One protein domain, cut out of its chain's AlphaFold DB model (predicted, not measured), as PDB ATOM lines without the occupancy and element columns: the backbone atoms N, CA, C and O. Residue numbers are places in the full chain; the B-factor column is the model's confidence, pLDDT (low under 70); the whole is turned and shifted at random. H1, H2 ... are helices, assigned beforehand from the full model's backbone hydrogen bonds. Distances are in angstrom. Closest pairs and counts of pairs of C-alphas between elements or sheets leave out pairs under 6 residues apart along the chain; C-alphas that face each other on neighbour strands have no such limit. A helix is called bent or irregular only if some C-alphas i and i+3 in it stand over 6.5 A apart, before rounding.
ATOM      1  N   PRO A  26    -103.228-115.942 145.886       87.12
ATOM      2  CA  PRO A  26    -103.100-115.431 144.525       87.12
ATOM      3  C   PRO A  26    -102.963-113.902 144.471       87.12
ATOM      4  O   PRO A  26    -102.565-113.373 143.434       87.12
ATOM      5  N   TYR A  27    -103.277-113.199 145.567       87.75
ATOM      6  CA  TYR A  27    -103.238-111.738 145.666       87.75
ATOM      7  C   TYR A  27    -101.982-111.224 146.386       87.75
ATOM      8  O   TYR A  27    -101.723-110.021 146.386       87.75
ATOM      9  N   ASN A  28    -101.192-112.120 146.986       88.12
ATOM     10  CA  ASN A  28     -99.928-111.804 147.647       88.12
ATOM     11  C   ASN A  28     -98.759-112.391 146.854       88.12
ATOM     12  O   ASN A  28     -98.348-113.532 147.056       88.12
ATOM     13  N   HIS A  29     -98.230-111.611 145.918       86.88
ATOM     14  CA  HIS A  29     -97.254-112.094 144.949       86.88
ATOM     15  C   HIS A  29     -95.872-112.339 145.560       86.88
ATOM     16  O   HIS A  29     -95.137-113.203 145.082       86.88
ATOM     17  N   LEU A  30     -95.499-111.607 146.610       87.12
ATOM     18  CA  LEU A  30     -94.167-111.693 147.217       87.12
ATOM     19  C   LEU A  30     -94.087-112.733 148.340       87.12
ATOM     20  O   LEU A  30     -93.022-113.328 148.546       87.12
ATOM     21  N   TYR A  31     -95.191-112.962 149.057       90.50
ATOM     22  CA  TYR A  31     -95.273-113.867 150.206       90.50
ATOM     23  C   TYR A  31     -96.467-114.842 150.136       90.50
ATOM     24  O   TYR A  31     -97.124-115.078 151.158       90.50
ATOM     25  N   PRO A  32     -96.728-115.495 148.985       90.12
ATOM     26  CA  PRO A  32     -97.937-116.303 148.788       90.12
ATOM     27  C   PRO A  32     -98.001-117.537 149.696       90.12
ATOM     28  O   PRO A  32     -99.051-118.149 149.888       90.12
ATOM     29  N   ASP A  66     -83.158-114.612 137.797       74.62
ATOM     30  CA  ASP A  66     -84.287-115.457 138.200       74.62
ATOM     31  C   ASP A  66     -84.516-115.344 139.722       74.62
ATOM     32  O   ASP A  66     -84.257-116.280 140.489       74.62
ATOM     33  N   PRO A  67     -84.886-114.142 140.214       76.19
ATOM     34  CA  PRO A  67     -85.085-113.927 141.636       76.19
ATOM     35  C   PRO A  67     -86.284-114.720 142.146       76.19
ATOM     36  O   PRO A  67     -87.362-114.702 141.552       76.19
ATOM     37  N   SER A  68     -86.150-115.316 143.333       77.44
ATOM     38  CA  SER A  68     -87.329-115.818 144.038       77.44
ATOM     39  C   SER A  68     -88.291-114.665 144.349       77.44
ATOM     40  O   SER A  68     -87.874-113.513 144.480       77.44
ATOM     41  N   LEU A  69     -89.576-114.970 144.547       82.56
ATOM     42  CA  LEU A  69     -90.609-113.958 144.811       82.56
ATOM     43  C   LEU A  69     -90.209-112.969 145.923       82.56
ATOM     44  O   LEU A  69     -90.294-111.758 145.752       82.56
ATOM     45  N   CYS A  70     -89.629-113.460 147.024       71.31
ATOM     46  CA  CYS A  70     -89.176-112.617 148.135       71.31
ATOM     47  C   CYS A  70     -87.900-111.792 147.851       71.31
ATOM     48  O   CYS A  70     -87.554-110.889 148.619       71.31
ATOM     49  N   GLN A  71     -87.171-112.094 146.775       76.56
ATOM     50  CA  GLN A  71     -85.992-111.349 146.333       76.56
ATOM     51  C   GLN A  71     -86.344-110.194 145.392       76.56
ATOM     52  O   GLN A  71     -85.558-109.243 145.318       76.56
ATOM     53  N   ILE A  72     -87.515-110.232 144.745       81.06
ATOM     54  CA  ILE A  72     -88.003-109.188 143.836       81.06
ATOM     55  C   ILE A  72     -88.053-107.847 144.570       81.06
ATOM     56  O   ILE A  72     -88.635-107.722 145.652       81.06
ATOM     57  N   ASN A  73     -87.398-106.830 144.008       76.38
ATOM     58  CA  ASN A  73     -87.437-105.483 144.564       76.38
ATOM     59  C   ASN A  73     -88.796-104.842 144.250       76.38
ATOM     60  O   ASN A  73     -89.115-104.638 143.085       76.38
ATOM     61  N   SER A  74     -89.582-104.537 145.280       80.50
ATOM     62  CA  SER A  74     -90.930-103.975 145.151       80.50
ATOM     63  C   SER A  74     -91.173-102.971 146.273       80.50
ATOM     64  O   SER A  74     -90.797-103.228 147.421       80.50
ATOM     65  N   SER A  75     -91.825-101.854 145.947       78.38
ATOM     66  CA  SER A  75     -92.307-100.868 146.923       78.38
ATOM     67  C   SER A  75     -93.376-101.438 147.857       78.38
ATOM     68  O   SER A  75     -93.531-100.948 148.964       78.38
ATOM     69  N   HIS A  76     -94.069-102.507 147.452       83.06
ATOM     70  CA  HIS A  76     -95.149-103.141 148.218       83.06
ATOM     71  C   HIS A  76     -94.678-104.292 149.111       83.06
ATOM     72  O   HIS A  76     -95.487-105.003 149.702       83.06
ATOM     73  N   ARG A  77     -93.361-104.498 149.234       85.62
ATOM     74  CA  ARG A  77     -92.797-105.616 150.002       85.62
ATOM     75  C   ARG A  77     -93.318-105.667 151.434       85.62
ATOM     76  O   ARG A  77     -93.635-106.745 151.927       85.62
ATOM     77  N   TRP A  78     -93.369-104.523 152.107       86.81
ATOM     78  CA  TRP A  78     -93.794-104.474 153.500       86.81
ATOM     79  C   TRP A  78     -95.300-104.611 153.648       86.81
ATOM     80  O   TRP A  78     -95.727-105.421 154.466       86.81
ATOM     81  N   SER A  79     -96.086-103.925 152.819       88.38
ATOM     82  CA  SER A  79     -97.538-104.091 152.796       88.38
ATOM     83  C   SER A  79     -97.959-105.537 152.515       88.38
ATOM     84  O   SER A  79     -98.788-106.078 153.238       88.38
ATOM     85  N   GLU A  80     -97.352-106.212 151.532       90.19
ATOM     86  CA  GLU A  80     -97.663-107.616 151.226       90.19
ATOM     87  C   GLU A  80     -97.238-108.561 152.358       90.19
ATOM     88  O   GLU A  80     -97.997-109.453 152.737       90.19
ATOM     89  N   TRP A  81     -96.059-108.352 152.952       91.19
ATOM     90  CA  TRP A  81     -95.624-109.156 154.095       91.19
ATOM     91  C   TRP A  81     -96.555-108.984 155.305       91.19
ATOM     92  O   TRP A  81     -96.949-109.972 155.921       91.19
ATOM     93  N   LEU A  82     -96.944-107.743 155.621       92.25
ATOM     94  CA  LEU A  82     -97.857-107.431 156.723       92.25
ATOM     95  C   LEU A  82     -99.252-108.011 156.491       92.25
ATOM     96  O   LEU A  82     -99.811-108.589 157.415       92.25
ATOM     97  N   ASN A  83     -99.784-107.928 155.268       92.94
ATOM     98  CA  ASN A  83    -101.067-108.540 154.919       92.94
ATOM     99  C   ASN A  83    -101.031-110.063 155.100       92.94
ATOM    100  O   ASN A  83    -101.921-110.620 155.735       92.94
ATOM    101  N   ALA A  84     -99.971-110.731 154.631       94.00
ATOM    102  CA  ALA A  84     -99.777-112.162 154.873       94.00
ATOM    103  C   ALA A  84     -99.749-112.491 156.377       94.00
ATOM    104  O   ALA A  84    -100.385-113.447 156.822       94.00
ATOM    105  N   CYS A  85     -99.037-111.696 157.181       94.81
ATOM    106  CA  CYS A  85     -98.996-111.881 158.630       94.81
ATOM    107  C   CYS A  85    -100.358-111.648 159.297       94.81
ATOM    108  O   CYS A  85    -100.740-112.427 160.167       94.81
ATOM    109  N   LEU A  86    -101.099-110.622 158.878       93.81
ATOM    110  CA  LEU A  86    -102.422-110.297 159.402       93.81
ATOM    111  C   LEU A  86    -103.426-111.418 159.115       93.81
ATOM    112  O   LEU A  86    -104.059-111.918 160.041       93.81
ATOM    113  N   THR A  87    -103.511-111.881 157.865       93.25
ATOM    114  CA  THR A  87    -104.372-113.013 157.492       93.25
ATOM    115  C   THR A  87    -104.001-114.272 158.274       93.25
ATOM    116  O   THR A  87    -104.873-114.977 158.776       93.25
ATOM    117  N   SER A  88    -102.705-114.536 158.443       94.50
ATOM    118  CA  SER A  88    -102.220-115.654 159.255       94.50
ATOM    119  C   SER A  88    -102.650-115.556 160.723       94.50
ATOM    120  O   SER A  88    -103.080-116.558 161.292       94.50
ATOM    121  N   ILE A  89    -102.587-114.370 161.337       93.88
ATOM    122  CA  ILE A  89    -103.069-114.155 162.711       93.88
ATOM    123  C   ILE A  89    -104.584-114.338 162.806       93.88
ATOM    124  O   ILE A  89    -105.044-115.004 163.729       93.88
ATOM    125  N   GLN A  90    -105.352-113.836 161.838       91.75
ATOM    126  CA  GLN A  90    -106.804-114.034 161.794       91.75
ATOM    127  C   GLN A  90    -107.163-115.528 161.726       91.75
ATOM    128  O   GLN A  90    -107.988-115.997 162.506       91.75
ATOM    129  N   ILE A  91    -106.481-116.305 160.876       92.25
ATOM    130  CA  ILE A  91    -106.647-117.769 160.812       92.25
ATOM    131  C   ILE A  91    -106.348-118.415 162.176       92.25
ATOM    132  O   ILE A  91    -107.115-119.255 162.647       92.25
ATOM    133  N   LEU A  92    -105.252-118.017 162.829       93.31
ATOM    134  CA  LEU A  92    -104.830-118.569 164.121       93.31
ATOM    135  C   LEU A  92    -105.764-118.175 165.276       93.31
ATOM    136  O   LEU A  92    -105.959-118.970 166.194       93.31
ATOM    137  N   ASN A  93    -106.383-116.994 165.217       90.62
ATOM    138  CA  ASN A  93    -107.399-116.562 166.179       90.62
ATOM    139  C   ASN A  93    -108.638-117.469 166.139       90.62
ATOM    140  O   ASN A  93    -109.231-117.737 167.180       90.62
ATOM    141  N   HIS A  94    -108.993-118.001 164.966       89.56
ATOM    142  CA  HIS A  94    -110.118-118.927 164.813       89.56
ATOM    143  C   HIS A  94    -109.777-120.395 165.124       89.56
ATOM    144  O   HIS A  94    -110.686-121.210 165.270       89.56
ATOM    145  N   SER A  95    -108.495-120.765 165.229       86.44
ATOM    146  CA  SER A  95    -108.073-122.171 165.300       86.44
ATOM    147  C   SER A  95    -107.892-122.728 166.719       86.44
ATOM    148  O   SER A  95    -107.507-123.889 166.859       86.44
ATOM    149  N   ASN A  96    -108.084-121.918 167.769       82.19
ATOM    150  CA  ASN A  96    -107.809-122.254 169.180       82.19
ATOM    151  C   ASN A  96    -106.377-122.780 169.468       82.19
ATOM    152  O   ASN A  96    -106.115-123.318 170.546       82.19
ATOM    153  N   ASN A  97    -105.420-122.621 168.542       89.81
ATOM    154  CA  ASN A  97    -104.045-123.115 168.694       89.81
ATOM    155  C   ASN A  97    -103.123-122.006 169.225       89.81
ATOM    156  O   ASN A  97    -102.341-121.393 168.492       89.81
ATOM    157  N   TYR A  98    -103.216-121.756 170.533       89.69
ATOM    158  CA  TYR A  98    -102.471-120.694 171.219       89.69
ATOM    159  C   TYR A  98    -100.948-120.827 171.094       89.69
ATOM    160  O   TYR A  98    -100.240-119.821 171.041       89.69
ATOM    161  N   GLN A  99    -100.424-122.056 171.028       90.50
ATOM    162  CA  GLN A  99     -98.984-122.290 170.903       90.50
ATOM    163  C   GLN A  99     -98.461-121.834 169.539       90.50
ATOM    164  O   GLN A  99     -97.468-121.106 169.477       90.50
ATOM    165  N   LEU A 100     -99.149-122.210 168.455       91.81
ATOM    166  CA  LEU A 100     -98.770-121.792 167.108       91.81
ATOM    167  C   LEU A 100     -98.959-120.282 166.919       91.81
ATOM    168  O   LEU A 100     -98.067-119.638 166.367       91.81
ATOM    169  N   LYS A 101    -100.056-119.712 167.446       93.62
ATOM    170  CA  LYS A 101    -100.270-118.255 167.475       93.62
ATOM    171  C   LYS A 101     -99.092-117.546 168.137       93.62
ATOM    172  O   LYS A 101     -98.445-116.722 167.499       93.62
ATOM    173  N   ARG A 102     -98.742-117.920 169.375       93.50
ATOM    174  CA  ARG A 102     -97.621-117.314 170.112       93.50
ATOM    175  C   ARG A 102     -96.304-117.421 169.345       93.50
ATOM    176  O   ARG A 102     -95.603-116.421 169.209       93.50
ATOM    177  N   ALA A 103     -95.976-118.600 168.814       92.50
ATOM    178  CA  ALA A 103     -94.742-118.812 168.061       92.50
ATOM    179  C   ALA A 103     -94.675-117.947 166.789       92.50
ATOM    180  O   ALA A 103     -93.638-117.341 166.506       92.50
ATOM    181  N   PHE A 104     -95.778-117.849 166.041       94.50
ATOM    182  CA  PHE A 104     -95.861-117.020 164.840       94.50
ATOM    183  C   PHE A 104     -95.766-115.521 165.163       94.50
ATOM    184  O   PHE A 104     -94.989-114.800 164.527       94.50
ATOM    185  N   SER A 105     -96.472-115.053 166.195       94.62
ATOM    186  CA  SER A 105     -96.404-113.661 166.657       94.62
ATOM    187  C   SER A 105     -94.988-113.279 167.100       94.62
ATOM    188  O   SER A 105     -94.465-112.238 166.711       94.62
ATOM    189  N   GLN A 106     -94.304-114.148 167.846       94.62
ATOM    190  CA  GLN A 106     -92.917-113.907 168.251       94.62
ATOM    191  C   GLN A 106     -91.964-113.878 167.046       94.62
ATOM    192  O   GLN A 106     -91.122-112.983 166.937       94.62
ATOM    193  N   PHE A 107     -92.116-114.812 166.100       93.44
ATOM    194  CA  PHE A 107     -91.316-114.851 164.873       93.44
ATOM    195  C   PHE A 107     -91.442-113.557 164.051       93.44
ATOM    196  O   PHE A 107     -90.434-112.977 163.637       93.44
ATOM    197  N   THR A 108     -92.668-113.087 163.835       93.44
ATOM    198  CA  THR A 108     -92.954-111.885 163.034       93.44
ATOM    199  C   THR A 108     -92.468-110.604 163.712       93.44
ATOM    200  O   THR A 108     -91.848-109.773 163.050       93.44
ATOM    201  N   ILE A 109     -92.633-110.463 165.032       92.44
ATOM    202  CA  ILE A 109     -92.095-109.330 165.802       92.44
ATOM    203  C   ILE A 109     -90.560-109.274 165.729       92.44
ATOM    204  O   ILE A 109     -89.978-108.206 165.504       92.44
ATOM    205  N   ILE A 110     -89.879-110.421 165.846       90.69
ATOM    206  CA  ILE A 110     -88.420-110.498 165.679       90.69
ATOM    207  C   ILE A 110     -88.018-110.101 164.252       90.69
ATOM    208  O   ILE A 110     -87.044-109.363 164.058       90.69
ATOM    209  N   TYR A 111     -88.764-110.567 163.246       88.38
ATOM    210  CA  TYR A 111     -88.518-110.238 161.844       88.38
ATOM    211  C   TYR A 111     -88.667-108.730 161.579       88.38
ATOM    212  O   TYR A 111     -87.766-108.120 160.995       88.38
ATOM    213  N   LEU A 112     -89.734-108.104 162.085       87.38
ATOM    214  CA  LEU A 112     -89.951-106.655 162.033       87.38
ATOM    215  C   LEU A 112     -88.789-105.892 162.676       87.38
ATOM    216  O   LEU A 112     -88.173-105.036 162.037       87.38
ATOM    217  N   HIS A 113     -88.413-106.254 163.904       84.25
ATOM    218  CA  HIS A 113     -87.295-105.615 164.597       84.25
ATOM    219  C   HIS A 113     -85.983-105.692 163.798       84.25
ATOM    220  O   HIS A 113     -85.193-104.743 163.776       84.25
ATOM    221  N   ARG A 114     -85.722-106.829 163.143       81.31
ATOM    222  CA  ARG A 114     -84.465-107.069 162.425       81.31
ATOM    223  C   ARG A 114     -84.411-106.388 161.059       81.31
ATOM    224  O   ARG A 114     -83.353-105.875 160.692       81.31
ATOM    225  N   TYR A 115     -85.507-106.412 160.306       81.62
ATOM    226  CA  TYR A 115     -85.507-106.038 158.890       81.62
ATOM    227  C   TYR A 115     -86.292-104.754 158.609       81.62
ATOM    228  O   TYR A 115     -85.786-103.902 157.878       81.62
ATOM    229  N   PHE A 116     -87.463-104.566 159.223       81.75
ATOM    230  CA  PHE A 116     -88.299-103.379 159.002       81.75
ATOM    231  C   PHE A 116     -87.623-102.120 159.538       81.75
ATOM    232  O   PHE A 116     -87.511-101.125 158.830       81.75
ATOM    233  N   TYR A 117     -87.057-102.186 160.747       83.81
ATOM    234  CA  TYR A 117     -86.413-101.024 161.376       83.81
ATOM    235  C   TYR A 117     -85.250-100.508 160.526       83.81
ATOM    236  O   TYR A 117     -85.071 -99.302 160.373       83.81
ATOM    237  N   LYS A 118     -84.471-101.433 159.949       76.38
ATOM    238  CA  LYS A 118     -83.366-101.098 159.053       76.38
ATOM    239  C   LYS A 118     -83.873-100.510 157.739       76.38
ATOM    240  O   LYS A 118     -83.306 -99.521 157.295       76.38
ATOM    241  N   ALA A 119     -84.921-101.083 157.145       75.06
ATOM    242  CA  ALA A 119     -85.521-100.539 155.930       75.06
ATOM    243  C   ALA A 119     -85.988 -99.092 156.149       75.06
ATOM    244  O   ALA A 119     -85.524 -98.205 155.448       75.06
ATOM    245  N   ILE A 120     -86.770 -98.836 157.203       74.06
ATOM    246  CA  ILE A 120     -87.273 -97.497 157.547       74.06
ATOM    247  C   ILE A 120     -86.146 -96.501 157.855       74.06
ATOM    248  O   ILE A 120     -86.248 -95.329 157.495       74.06
ATOM    249  N   ALA A 121     -85.078 -96.939 158.526       68.69
ATOM    250  CA  ALA A 121     -83.935 -96.078 158.832       68.69
ATOM    251  C   ALA A 121     -83.082 -95.741 157.600       68.69
ATOM    252  O   ALA A 121     -82.463 -94.681 157.561       68.69
ATOM    253  N   MET A 122     -83.014 -96.647 156.619       65.31
ATOM    254  CA  MET A 122     -82.234 -96.464 155.391       65.31
ATOM    255  C   MET A 122     -83.026 -95.772 154.276       65.31
ATOM    256  O   MET A 122     -82.425 -95.407 153.265       65.31
ATOM    257  N   ASP A 123     -84.344 -95.611 154.427       62.56
ATOM    258  CA  ASP A 123     -85.190 -95.172 153.325       62.56
ATOM    259  C   ASP A 123     -85.104 -93.663 153.049       62.56
ATOM    260  O   ASP A 123     -85.456 -92.816 153.877       62.56
ATOM    261  N   LEU A 124     -84.644 -93.373 151.830       45.91
ATOM    262  CA  LEU A 124     -84.501 -92.067 151.188       45.91
ATOM    263  C   LEU A 124     -85.616 -91.814 150.143       45.91
ATOM    264  O   LEU A 124     -85.600 -90.752 149.522       45.91
ATOM    265  N   HIS A 125     -86.602 -92.716 149.953       38.56
ATOM    266  CA  HIS A 125     -87.661 -92.535 148.943       38.56
ATOM    267  C   HIS A 125     -89.118 -92.801 149.403       38.56
ATOM    268  O   HIS A 125     -89.453 -93.785 150.046       38.56
ATOM    269  N   SER A 126     -89.993 -91.878 148.972       47.06
ATOM    270  CA  SER A 126     -91.465 -91.788 149.071       47.06
ATOM    271  C   SER A 126     -92.098 -91.779 150.479       47.06
ATOM    272  O   SER A 126     -92.416 -92.792 151.090       47.06
ATOM    273  N   VAL A 127     -92.406 -90.572 150.964       51.19
ATOM    274  CA  VAL A 127     -93.170 -90.332 152.206       51.19
ATOM    275  C   VAL A 127     -94.556 -91.019 152.190       51.19
ATOM    276  O   VAL A 127     -95.088 -91.340 153.251       51.19
ATOM    277  N   GLY A 128     -95.119 -91.295 151.003       53.38
ATOM    278  CA  GLY A 128     -96.444 -91.904 150.827       53.38
ATOM    279  C   GLY A 128     -96.533 -93.399 151.168       53.38
ATOM    280  O   GLY A 128     -97.434 -93.789 151.906       53.38
ATOM    281  N   SER A 129     -95.590 -94.226 150.692       64.00
ATOM    282  CA  SER A 129     -95.563 -95.686 150.944       64.00
ATOM    283  C   SER A 129     -95.457 -96.000 152.435       64.00
ATOM    284  O   SER A 129     -96.181 -96.830 152.978       64.00
ATOM    285  N   ILE A 130     -94.593 -95.250 153.116       72.38
ATOM    286  CA  ILE A 130     -94.260 -95.458 154.522       72.38
ATOM    287  C   ILE A 130     -95.491 -95.275 155.419       72.38
ATOM    288  O   ILE A 130     -95.668 -96.016 156.383       72.38
ATOM    289  N   HIS A 131     -96.362 -94.305 155.120       77.38
ATOM    290  CA  HIS A 131     -97.557 -94.071 155.932       77.38
ATOM    291  C   HIS A 131     -98.571 -95.219 155.827       77.38
ATOM    292  O   HIS A 131     -99.185 -95.585 156.830       77.38
ATOM    293  N   HIS A 132     -98.725 -95.805 154.636       83.38
ATOM    294  CA  HIS A 132     -99.567 -96.985 154.438       83.38
ATOM    295  C   HIS A 132     -99.017 -98.198 155.202       83.38
ATOM    296  O   HIS A 132     -99.759 -98.823 155.960       83.38
ATOM    297  N   ASP A 133     -97.709 -98.455 155.104       84.44
ATOM    298  CA  ASP A 133     -97.048 -99.542 155.836       84.44
ATOM    299  C   ASP A 133     -97.172 -99.375 157.358       84.44
ATOM    300  O   ASP A 133     -97.404-100.348 158.071       84.44
ATOM    301  N   PHE A 134     -97.077 -98.143 157.878       86.88
ATOM    302  CA  PHE A 134     -97.287 -97.870 159.305       86.88
ATOM    303  C   PHE A 134     -98.721 -98.135 159.761       86.88
ATOM    304  O   PHE A 134     -98.903 -98.645 160.862       86.88
ATOM    305  N   LYS A 135     -99.729 -97.821 158.937       89.19
ATOM    306  CA  LYS A 135    -101.134 -98.128 159.246       89.19
ATOM    307  C   LYS A 135    -101.400 -99.632 159.245       89.19
ATOM    308  O   LYS A 135    -102.032-100.129 160.171       89.19
ATOM    309  N   LEU A 136    -100.884-100.356 158.251       89.88
ATOM    310  CA  LEU A 136    -100.971-101.819 158.220       89.88
ATOM    311  C   LEU A 136    -100.245-102.448 159.409       89.88
ATOM    312  O   LEU A 136    -100.777-103.351 160.044       89.88
ATOM    313  N   LEU A 137     -99.057-101.943 159.749       91.31
ATOM    314  CA  LEU A 137     -98.312-102.404 160.912       91.31
ATOM    315  C   LEU A 137     -99.060-102.097 162.213       91.31
ATOM    316  O   LEU A 137     -99.102-102.953 163.082       91.31
ATOM    317  N   GLN A 138     -99.668-100.917 162.348       93.19
ATOM    318  CA  GLN A 138    -100.500-100.584 163.505       93.19
ATOM    319  C   GLN A 138    -101.636-101.595 163.663       93.19
ATOM    320  O   GLN A 138    -101.774-102.176 164.734       93.19
ATOM    321  N   HIS A 139    -102.392-101.849 162.591       93.12
ATOM    322  CA  HIS A 139    -103.478-102.824 162.615       93.12
ATOM    323  C   HIS A 139    -102.979-104.243 162.924       93.12
ATOM    324  O   HIS A 139    -103.584-104.959 163.712       93.12
ATOM    325  N   TYR A 140    -101.834-104.638 162.367       93.50
ATOM    326  CA  TYR A 140    -101.217-105.919 162.689       93.50
ATOM    327  C   TYR A 140    -100.862-106.037 164.175       93.50
ATOM    328  O   TYR A 140    -101.158-107.055 164.791       93.50
ATOM    329  N   LEU A 141    -100.252-105.001 164.760       93.00
ATOM    330  CA  LEU A 141     -99.846-105.000 166.168       93.00
ATOM    331  C   LEU A 141    -101.044-105.087 167.122       93.00
ATOM    332  O   LEU A 141    -100.918-105.754 168.143       93.00
ATOM    333  N   THR A 142    -102.193-104.492 166.774       92.00
ATOM    334  CA  THR A 142    -103.417-104.566 167.597       92.00
ATOM    335  C   THR A 142    -104.042-105.961 167.653       92.00
ATOM    336  O   THR A 142    -104.814-106.243 168.562       92.00
ATOM    337  N   GLU A 143    -103.709-106.847 166.711       90.56
ATOM    338  CA  GLU A 143    -104.177-108.242 166.700       90.56
ATOM    339  C   GLU A 143    -103.264-109.188 167.509       90.56
ATOM    340  O   GLU A 143    -103.533-110.391 167.613       90.56
ATOM    341  N   LEU A 144    -102.149-108.679 168.051       91.50
ATOM    342  CA  LEU A 144    -101.170-109.475 168.790       91.50
ATOM    343  C   LEU A 144    -101.408-109.428 170.298       91.50
ATOM    344  O   LEU A 144    -101.628-108.374 170.883       91.50
ATOM    345  N   ASP A 145    -101.234-110.579 170.943       89.69
ATOM    346  CA  ASP A 145    -101.267-110.679 172.402       89.69
ATOM    347  C   ASP A 145     -99.928-110.222 173.016       89.69
ATOM    348  O   ASP A 145     -98.871-110.318 172.382       89.69
ATOM    349  N   ASP A 146     -99.927-109.842 174.298       88.62
ATOM    350  CA  ASP A 146     -98.729-109.385 175.028       88.62
ATOM    351  C   ASP A 146     -97.533-110.354 174.947       88.62
ATOM    352  O   ASP A 146     -96.369-109.932 174.902       88.62
ATOM    353  N   ALA A 147     -97.812-111.660 174.869       89.31
ATOM    354  CA  ALA A 147     -96.810-112.719 174.742       89.31
ATOM    355  C   ALA A 147     -95.963-112.615 173.455       89.31
ATOM    356  O   ALA A 147     -94.859-113.167 173.387       89.31
ATOM    357  N   ALA A 148     -96.441-111.892 172.433       90.62
ATOM    358  CA  ALA A 148     -95.697-111.624 171.204       90.62
ATOM    359  C   ALA A 148     -94.438-110.772 171.447       90.62
ATOM    360  O   ALA A 148     -93.458-110.890 170.708       90.62
ATOM    361  N   TYR A 149     -94.451-109.933 172.488       91.19
ATOM    362  CA  TYR A 149     -93.403-108.952 172.780       91.19
ATOM    363  C   TYR A 149     -92.331-109.448 173.764       91.19
ATOM    364  O   TYR A 149     -91.350-108.746 173.997       91.19
ATOM    365  N   GLU A 150     -92.474-110.644 174.333       91.25
ATOM    366  CA  GLU A 150     -91.480-111.242 175.238       91.25
ATOM    367  C   GLU A 150     -90.047-111.351 174.667       91.25
ATOM    368  O   GLU A 150     -89.104-111.083 175.413       91.25
ATOM    369  N   PRO A 151     -89.815-111.713 173.384       89.69
ATOM    370  CA  PRO A 151     -88.457-111.931 172.879       89.69
ATOM    371  C   PRO A 151     -87.711-110.641 172.504       89.69
ATOM    372  O   PRO A 151     -86.546-110.701 172.101       89.69
ATOM    373  N   ILE A 152     -88.353-109.472 172.575       87.75
ATOM    374  CA  ILE A 152     -87.741-108.201 172.172       87.75
ATOM    375  C   ILE A 152     -87.344-107.345 173.374       87.75
ATOM    376  O   ILE A 152     -87.998-107.312 174.410       87.75
ATOM    377  N   ASN A 153     -86.253-106.593 173.217       88.88
ATOM    378  CA  ASN A 153     -85.768-105.705 174.271       88.88
ATOM    379  C   ASN A 153     -86.759-104.551 174.568       88.88
ATOM    380  O   ASN A 153     -87.503-104.138 173.668       88.88
ATOM    381  N   PRO A 154     -86.709-103.956 175.779       89.81
ATOM    382  CA  PRO A 154     -87.642-102.903 176.197       89.81
ATOM    383  C   PRO A 154     -87.714-101.701 175.249       89.81
ATOM    384  O   PRO A 154     -88.790-101.165 175.002       89.81
ATOM    385  N   LEU A 155     -86.582-101.299 174.660       87.12
ATOM    386  CA  LEU A 155     -86.539-100.197 173.695       87.12
ATOM    387  C   LEU A 155     -87.332-100.526 172.423       87.12
ATOM    388  O   LEU A 155     -88.066 -99.685 171.910       87.12
ATOM    389  N   SER A 156     -87.194-101.750 171.919       87.75
ATOM    390  CA  SER A 156     -87.907-102.210 170.726       87.75
ATOM    391  C   SER A 156     -89.390-102.387 171.008       87.75
ATOM    392  O   SER A 156     -90.189-101.966 170.178       87.75
ATOM    393  N   LYS A 157     -89.748-102.905 172.193       90.69
ATOM    394  CA  LYS A 157     -91.136-102.963 172.667       90.69
ATOM    395  C   LYS A 157     -91.750-101.567 172.700       90.69
ATOM    396  O   LYS A 157     -92.770-101.338 172.070       90.69
ATOM    397  N   HIS A 158     -91.059-100.600 173.298       90.38
ATOM    398  CA  HIS A 158     -91.526 -99.217 173.342       90.38
ATOM    399  C   HIS A 158     -91.681 -98.582 171.947       90.38
ATOM    400  O   HIS A 158     -92.585 -97.778 171.732       90.38
ATOM    401  N   ILE A 159     -90.820 -98.916 170.979       90.50
ATOM    402  CA  ILE A 159     -90.994 -98.472 169.586       90.50
ATOM    403  C   ILE A 159     -92.284 -99.044 168.990       90.50
ATOM    404  O   ILE A 159     -93.056 -98.274 168.426       90.50
ATOM    405  N   LEU A 160     -92.532-100.350 169.132       90.56
ATOM    406  CA  LEU A 160     -93.742-100.990 168.603       90.56
ATOM    407  C   LEU A 160     -95.004-100.446 169.272       90.56
ATOM    408  O   LEU A 160     -95.926-100.062 168.566       90.56
ATOM    409  N   THR A 161     -94.999-100.272 170.594       89.94
ATOM    410  CA  THR A 161     -96.115 -99.657 171.327       89.94
ATOM    411  C   THR A 161     -96.390 -98.223 170.859       89.94
ATOM    412  O   THR A 161     -97.532 -97.783 170.825       89.94
ATOM    413  N   ASN A 162     -95.373 -97.457 170.448       90.69
ATOM    414  CA  ASN A 162     -95.617 -96.141 169.844       90.69
ATOM    415  C   ASN A 162     -96.285 -96.247 168.466       90.69
ATOM    416  O   ASN A 162     -97.071 -95.374 168.122       90.69
ATOM    417  N   ILE A 163     -95.975 -97.279 167.676       90.50
ATOM    418  CA  ILE A 163     -96.634 -97.521 166.384       90.50
ATOM    419  C   ILE A 163     -98.087 -97.940 166.610       90.50
ATOM    420  O   ILE A 163     -98.977 -97.383 165.979       90.50
ATOM    421  N   GLU A 164     -98.320 -98.855 167.545       90.38
ATOM    422  CA  GLU A 164     -99.645 -99.309 167.974       90.38
ATOM    423  C   GLU A 164    -100.543 -98.133 168.403       90.38
ATOM    424  O   GLU A 164    -101.680 -98.016 167.952       90.38
ATOM    425  N   ASN A 165     -99.990 -97.173 169.151       90.69
ATOM    426  CA  ASN A 165    -100.681 -95.944 169.565       90.69
ATOM    427  C   ASN A 165    -100.755 -94.846 168.477       90.69
ATOM    428  O   ASN A 165    -101.178 -93.727 168.758       90.69
ATOM    429  N   GLY A 166    -100.305 -95.103 167.244       88.12
ATOM    430  CA  GLY A 166    -100.365 -94.135 166.137       88.12
ATOM    431  C   GLY A 166     -99.287 -93.038 166.159       88.12
ATOM    432  O   GLY A 166     -99.280 -92.143 165.312       88.12
ATOM    433  N   HIS A 167     -98.314 -93.097 167.072       90.25
ATOM    434  CA  HIS A 167     -97.203 -92.142 167.182       90.25
ATOM    435  C   HIS A 167     -96.065 -92.432 166.180       90.25
ATOM    436  O   HIS A 167     -94.888 -92.552 166.546       90.25
ATOM    437  N   PHE A 168     -96.387 -92.512 164.886       87.12
ATOM    438  CA  PHE A 168     -95.463 -92.970 163.835       87.12
ATOM    439  C   PHE A 168     -94.182 -92.136 163.717       87.12
ATOM    440  O   PHE A 168     -93.091 -92.687 163.575       87.12
ATOM    441  N   ASN A 169     -94.282 -90.808 163.826       84.00
ATOM    442  CA  ASN A 169     -93.119 -89.918 163.732       84.00
ATOM    443  C   ASN A 169     -92.119 -90.159 164.871       84.00
ATOM    444  O   ASN A 169     -90.904 -90.162 164.651       84.00
ATOM    445  N   LEU A 170     -92.624 -90.396 166.084       86.38
ATOM    446  CA  LEU A 170     -91.799 -90.696 167.249       86.38
ATOM    447  C   LEU A 170     -91.141 -92.072 167.106       86.38
ATOM    448  O   LEU A 170     -89.930 -92.197 167.307       86.38
ATOM    449  N   ALA A 171     -91.913 -93.082 166.696       87.06
ATOM    450  CA  ALA A 171     -91.402 -94.422 166.430       87.06
ATOM    451  C   ALA A 171     -90.308 -94.407 165.352       87.06
ATOM    452  O   ALA A 171     -89.231 -94.965 165.559       87.06
ATOM    453  N   ARG A 172     -90.524 -93.692 164.238       84.81
ATOM    454  CA  ARG A 172     -89.545 -93.534 163.152       84.81
ATOM    455  C   ARG A 172     -88.240 -92.904 163.629       84.81
ATOM    456  O   ARG A 172     -87.166 -93.423 163.315       84.81
ATOM    457  N   ARG A 173     -88.311 -91.817 164.404       83.81
ATOM    458  CA  ARG A 173     -87.119 -91.174 164.988       83.81
ATOM    459  C   ARG A 173     -86.352 -92.144 165.885       83.81
ATOM    460  O   ARG A 173     -85.142 -92.284 165.728       83.81
ATOM    461  N   LYS A 174     -87.045 -92.868 166.771       86.62
ATOM    462  CA  LYS A 174     -86.420 -93.854 167.669       86.62
ATOM    463  C   LYS A 174     -85.813 -95.042 166.916       86.62
ATOM    464  O   LYS A 174     -84.709 -95.454 167.257       86.62
ATOM    465  N   MET A 175     -86.473 -95.553 165.874       86.19
ATOM    466  CA  MET A 175     -85.910 -96.591 164.997       86.19
ATOM    467  C   MET A 175     -84.632 -96.111 164.309       86.19
ATOM    468  O   MET A 175     -83.623 -96.811 164.343       86.19
ATOM    469  N   SER A 176     -84.655 -94.898 163.753       81.06
ATOM    470  CA  SER A 176     -83.497 -94.301 163.077       81.06
ATOM    471  C   SER A 176     -82.317 -94.129 164.039       81.06
ATOM    472  O   SER A 176     -81.200 -94.528 163.720       81.06
ATOM    473  N   LEU A 177     -82.570 -93.629 165.255       82.00
ATOM    474  CA  LEU A 177     -81.564 -93.522 166.315       82.00
ATOM    475  C   LEU A 177     -81.037 -94.890 166.761       82.00
ATOM    476  O   LEU A 177     -79.843 -95.036 166.997       82.00
ATOM    477  N   LEU A 178     -81.894 -95.910 166.862       82.69
ATOM    478  CA  LEU A 178     -81.477 -97.264 167.222       82.69
ATOM    479  C   LEU A 178     -80.527 -97.840 166.169       82.69
ATOM    480  O   LEU A 178     -79.485 -98.387 166.541       82.69
ATOM    481  N   VAL A 179     -80.845 -97.683 164.880       77.94
ATOM    482  CA  VAL A 179     -79.980 -98.118 163.773       77.94
ATOM    483  C   VAL A 179     -78.672 -97.329 163.774       77.94
ATOM    484  O   VAL A 179     -77.609 -97.943 163.797       77.94
ATOM    485  N   ALA A 180     -78.729 -95.999 163.890       74.44
ATOM    486  CA  ALA A 180     -77.537 -95.161 164.006       74.44
ATOM    487  C   ALA A 180     -76.670 -95.549 165.219       74.44
ATOM    488  O   ALA A 180     -75.454 -95.632 165.105       74.44
ATOM    489  N   SER A 181     -77.268 -95.874 166.370       75.31
ATOM    490  CA  SER A 181     -76.530 -96.296 167.571       75.31
ATOM    491  C   SER A 181     -75.865 -97.667 167.427       75.31
ATOM    492  O   SER A 181     -74.888 -97.946 168.121       75.31
ATOM    493  N   ARG A 182     -76.408 -98.554 166.579       72.75
ATOM    494  CA  ARG A 182     -75.765 -99.830 166.236       72.75
ATOM    495  C   ARG A 182     -74.546 -99.574 165.364       72.75
ATOM    496  O   ARG A 182     -73.490-100.112 165.675       72.75
ATOM    497  N   ASP A 183     -74.691 -98.705 164.368       65.69
ATOM    498  CA  ASP A 183     -73.598 -98.279 163.496       65.69
ATOM    499  C   ASP A 183     -72.499 -97.551 164.295       65.69
ATOM    500  O   ASP A 183     -71.324 -97.834 164.096       65.69
ATOM    501  N   VAL A 184     -72.852 -96.708 165.276       65.81
ATOM    502  CA  VAL A 184     -71.894 -96.080 166.210       65.81
ATOM    503  C   VAL A 184     -71.245 -97.112 167.138       65.81
ATOM    504  O   VAL A 184     -70.041 -97.074 167.359       65.81
ATOM    505  N   ARG A 185     -71.998 -98.086 167.665       64.69
ATOM    506  CA  ARG A 185     -71.427 -99.151 168.511       64.69
ATOM    507  C   ARG A 185     -70.436-100.046 167.772       64.69
ATOM    508  O   ARG A 185     -69.555-100.593 168.429       64.69
ATOM    509  N   SER A 186     -70.527-100.181 166.447       58.22
ATOM    510  CA  SER A 186     -69.447-100.811 165.673       58.22
ATOM    511  C   SER A 186     -68.125-100.044 165.752       58.22
ATOM    512  O   SER A 186     -67.094-100.697 165.709       58.22
ATOM    513  N   PHE A 187     -68.122 -98.716 165.941       53.25
ATOM    514  CA  PHE A 187     -66.880 -97.944 166.121       53.25
ATOM    515  C   PHE A 187     -66.191 -98.211 167.462       53.25
ATOM    516  O   PHE A 187     -64.986 -98.032 167.564       53.25
ATOM    517  N   ILE A 188     -66.958 -98.582 168.493       55.81
ATOM    518  CA  ILE A 188     -66.472 -98.711 169.879       55.81
ATOM    519  C   ILE A 188     -65.983-100.141 170.174       55.81
ATOM    520  O   ILE A 188     -65.357-100.384 171.200       55.81
ATOM    521  N   LYS A 189     -66.245-101.113 169.291       52.03
ATOM    522  CA  LYS A 189     -65.639-102.445 169.425       52.03
ATOM    523  C   LYS A 189     -64.157-102.361 169.051       52.03
ATOM    524  O   LYS A 189     -63.858-101.799 168.004       52.03
TER     525      LYS A 189
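This is residues 26 to 32 and 66 to 189 of the 579 residues of a protein of Acetilactobacillus jinshanensis (UniProt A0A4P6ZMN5). Picture three long helices side by side, H1, H2 and H3, their centres in a triangle, with the helical hairpin of H5 and H6 crossing H2 and H3 on the side away from H1. The short H4 packs on H2, and residues 181 to 189, of which 181 to 188 belong to H6, stick out as an arm. The printed part has 131 residues with six named helices, H1 to H6 in chain order, and no named strand, so the class is all helix. The whole is compact, with a radius of gyration of the C-alphas of 15.3 A and spans of 47 by 37 by 29 A.

Start at Pro 26; residues 26 to 32 and 66 to 76 hold no named helix. Find C-alpha 77 at (-92.797, -105.616, 150.002); from there H1 runs 26.4 A through residues 77 to 94. H2, residues 98 to 122, is the longest at 35.3 A, with a kink of 29 degrees near residue 112; it is neither bent nor irregular, but only just: C-alphas 114 and 117 are 6.4 A apart. Next come H3, residues 127 to 142, 23.3 A long, the four-residue H4, residues 146 to 149, and H5, residues 154 to 164, 15.0 A long. H6, residues 168 to 188, runs 30.2 A to C-alpha 188 at (-66.472, -98.711, 169.879).

Begin at the hub, H2, which touches H1, H4 and H6. H1 and H2 form a hairpin at a shallow tilt of 15 degrees, opposite ways, closest at the C-alphas of Leu 92 and Lys 101, 5.7 A apart. With residues 78 to 86 alone, H1 touches H3, the same way at a shallow tilt of 15 degrees; the closest C-alphas, of Ser 79 and Asp 133, are 5.5 A apart. H2 and H3 are close but not clearly touching, 7.9 A between the C-alphas of Ile 120 and Ile 130. H4 touches residues 102 to 109 of H2 alone, with the C-alphas of Gln 106 and Ala 148 closest at 4.7 A. H6 touches H2 about perpendicular, at 75 degrees, through residues 172 to 179 of H6 and 117 to 121 of H2 alone; the C-alphas of Ala 121 and Ser 176 are closest at 4.6 A. H5 touches H3 about perpendicular, at 76 degrees, closest at the C-alphas of Gln 138 and Glu 164, 4.7 A apart. H1 is apart from H4, H5 and H6. Every O i to N i+4 pair is within hydrogen-bond range in H1 and H5, against 19 of 21 in H2, 10 of 12 in H3 and 15 of 17 in H6; H4 is too short for such a pair.

The C-alphas of His 94 and Ile 188 are the two farthest apart, 48.4 A. Residues 33 to 65 are not printed, and C-alphas 32 and 66 are 17.3 A apart across the cut. The five links between named helices are tight. Mean pLDDT of the printed part is 83.5; look for values under 70 at residues 121 to 129 and 183 to 189.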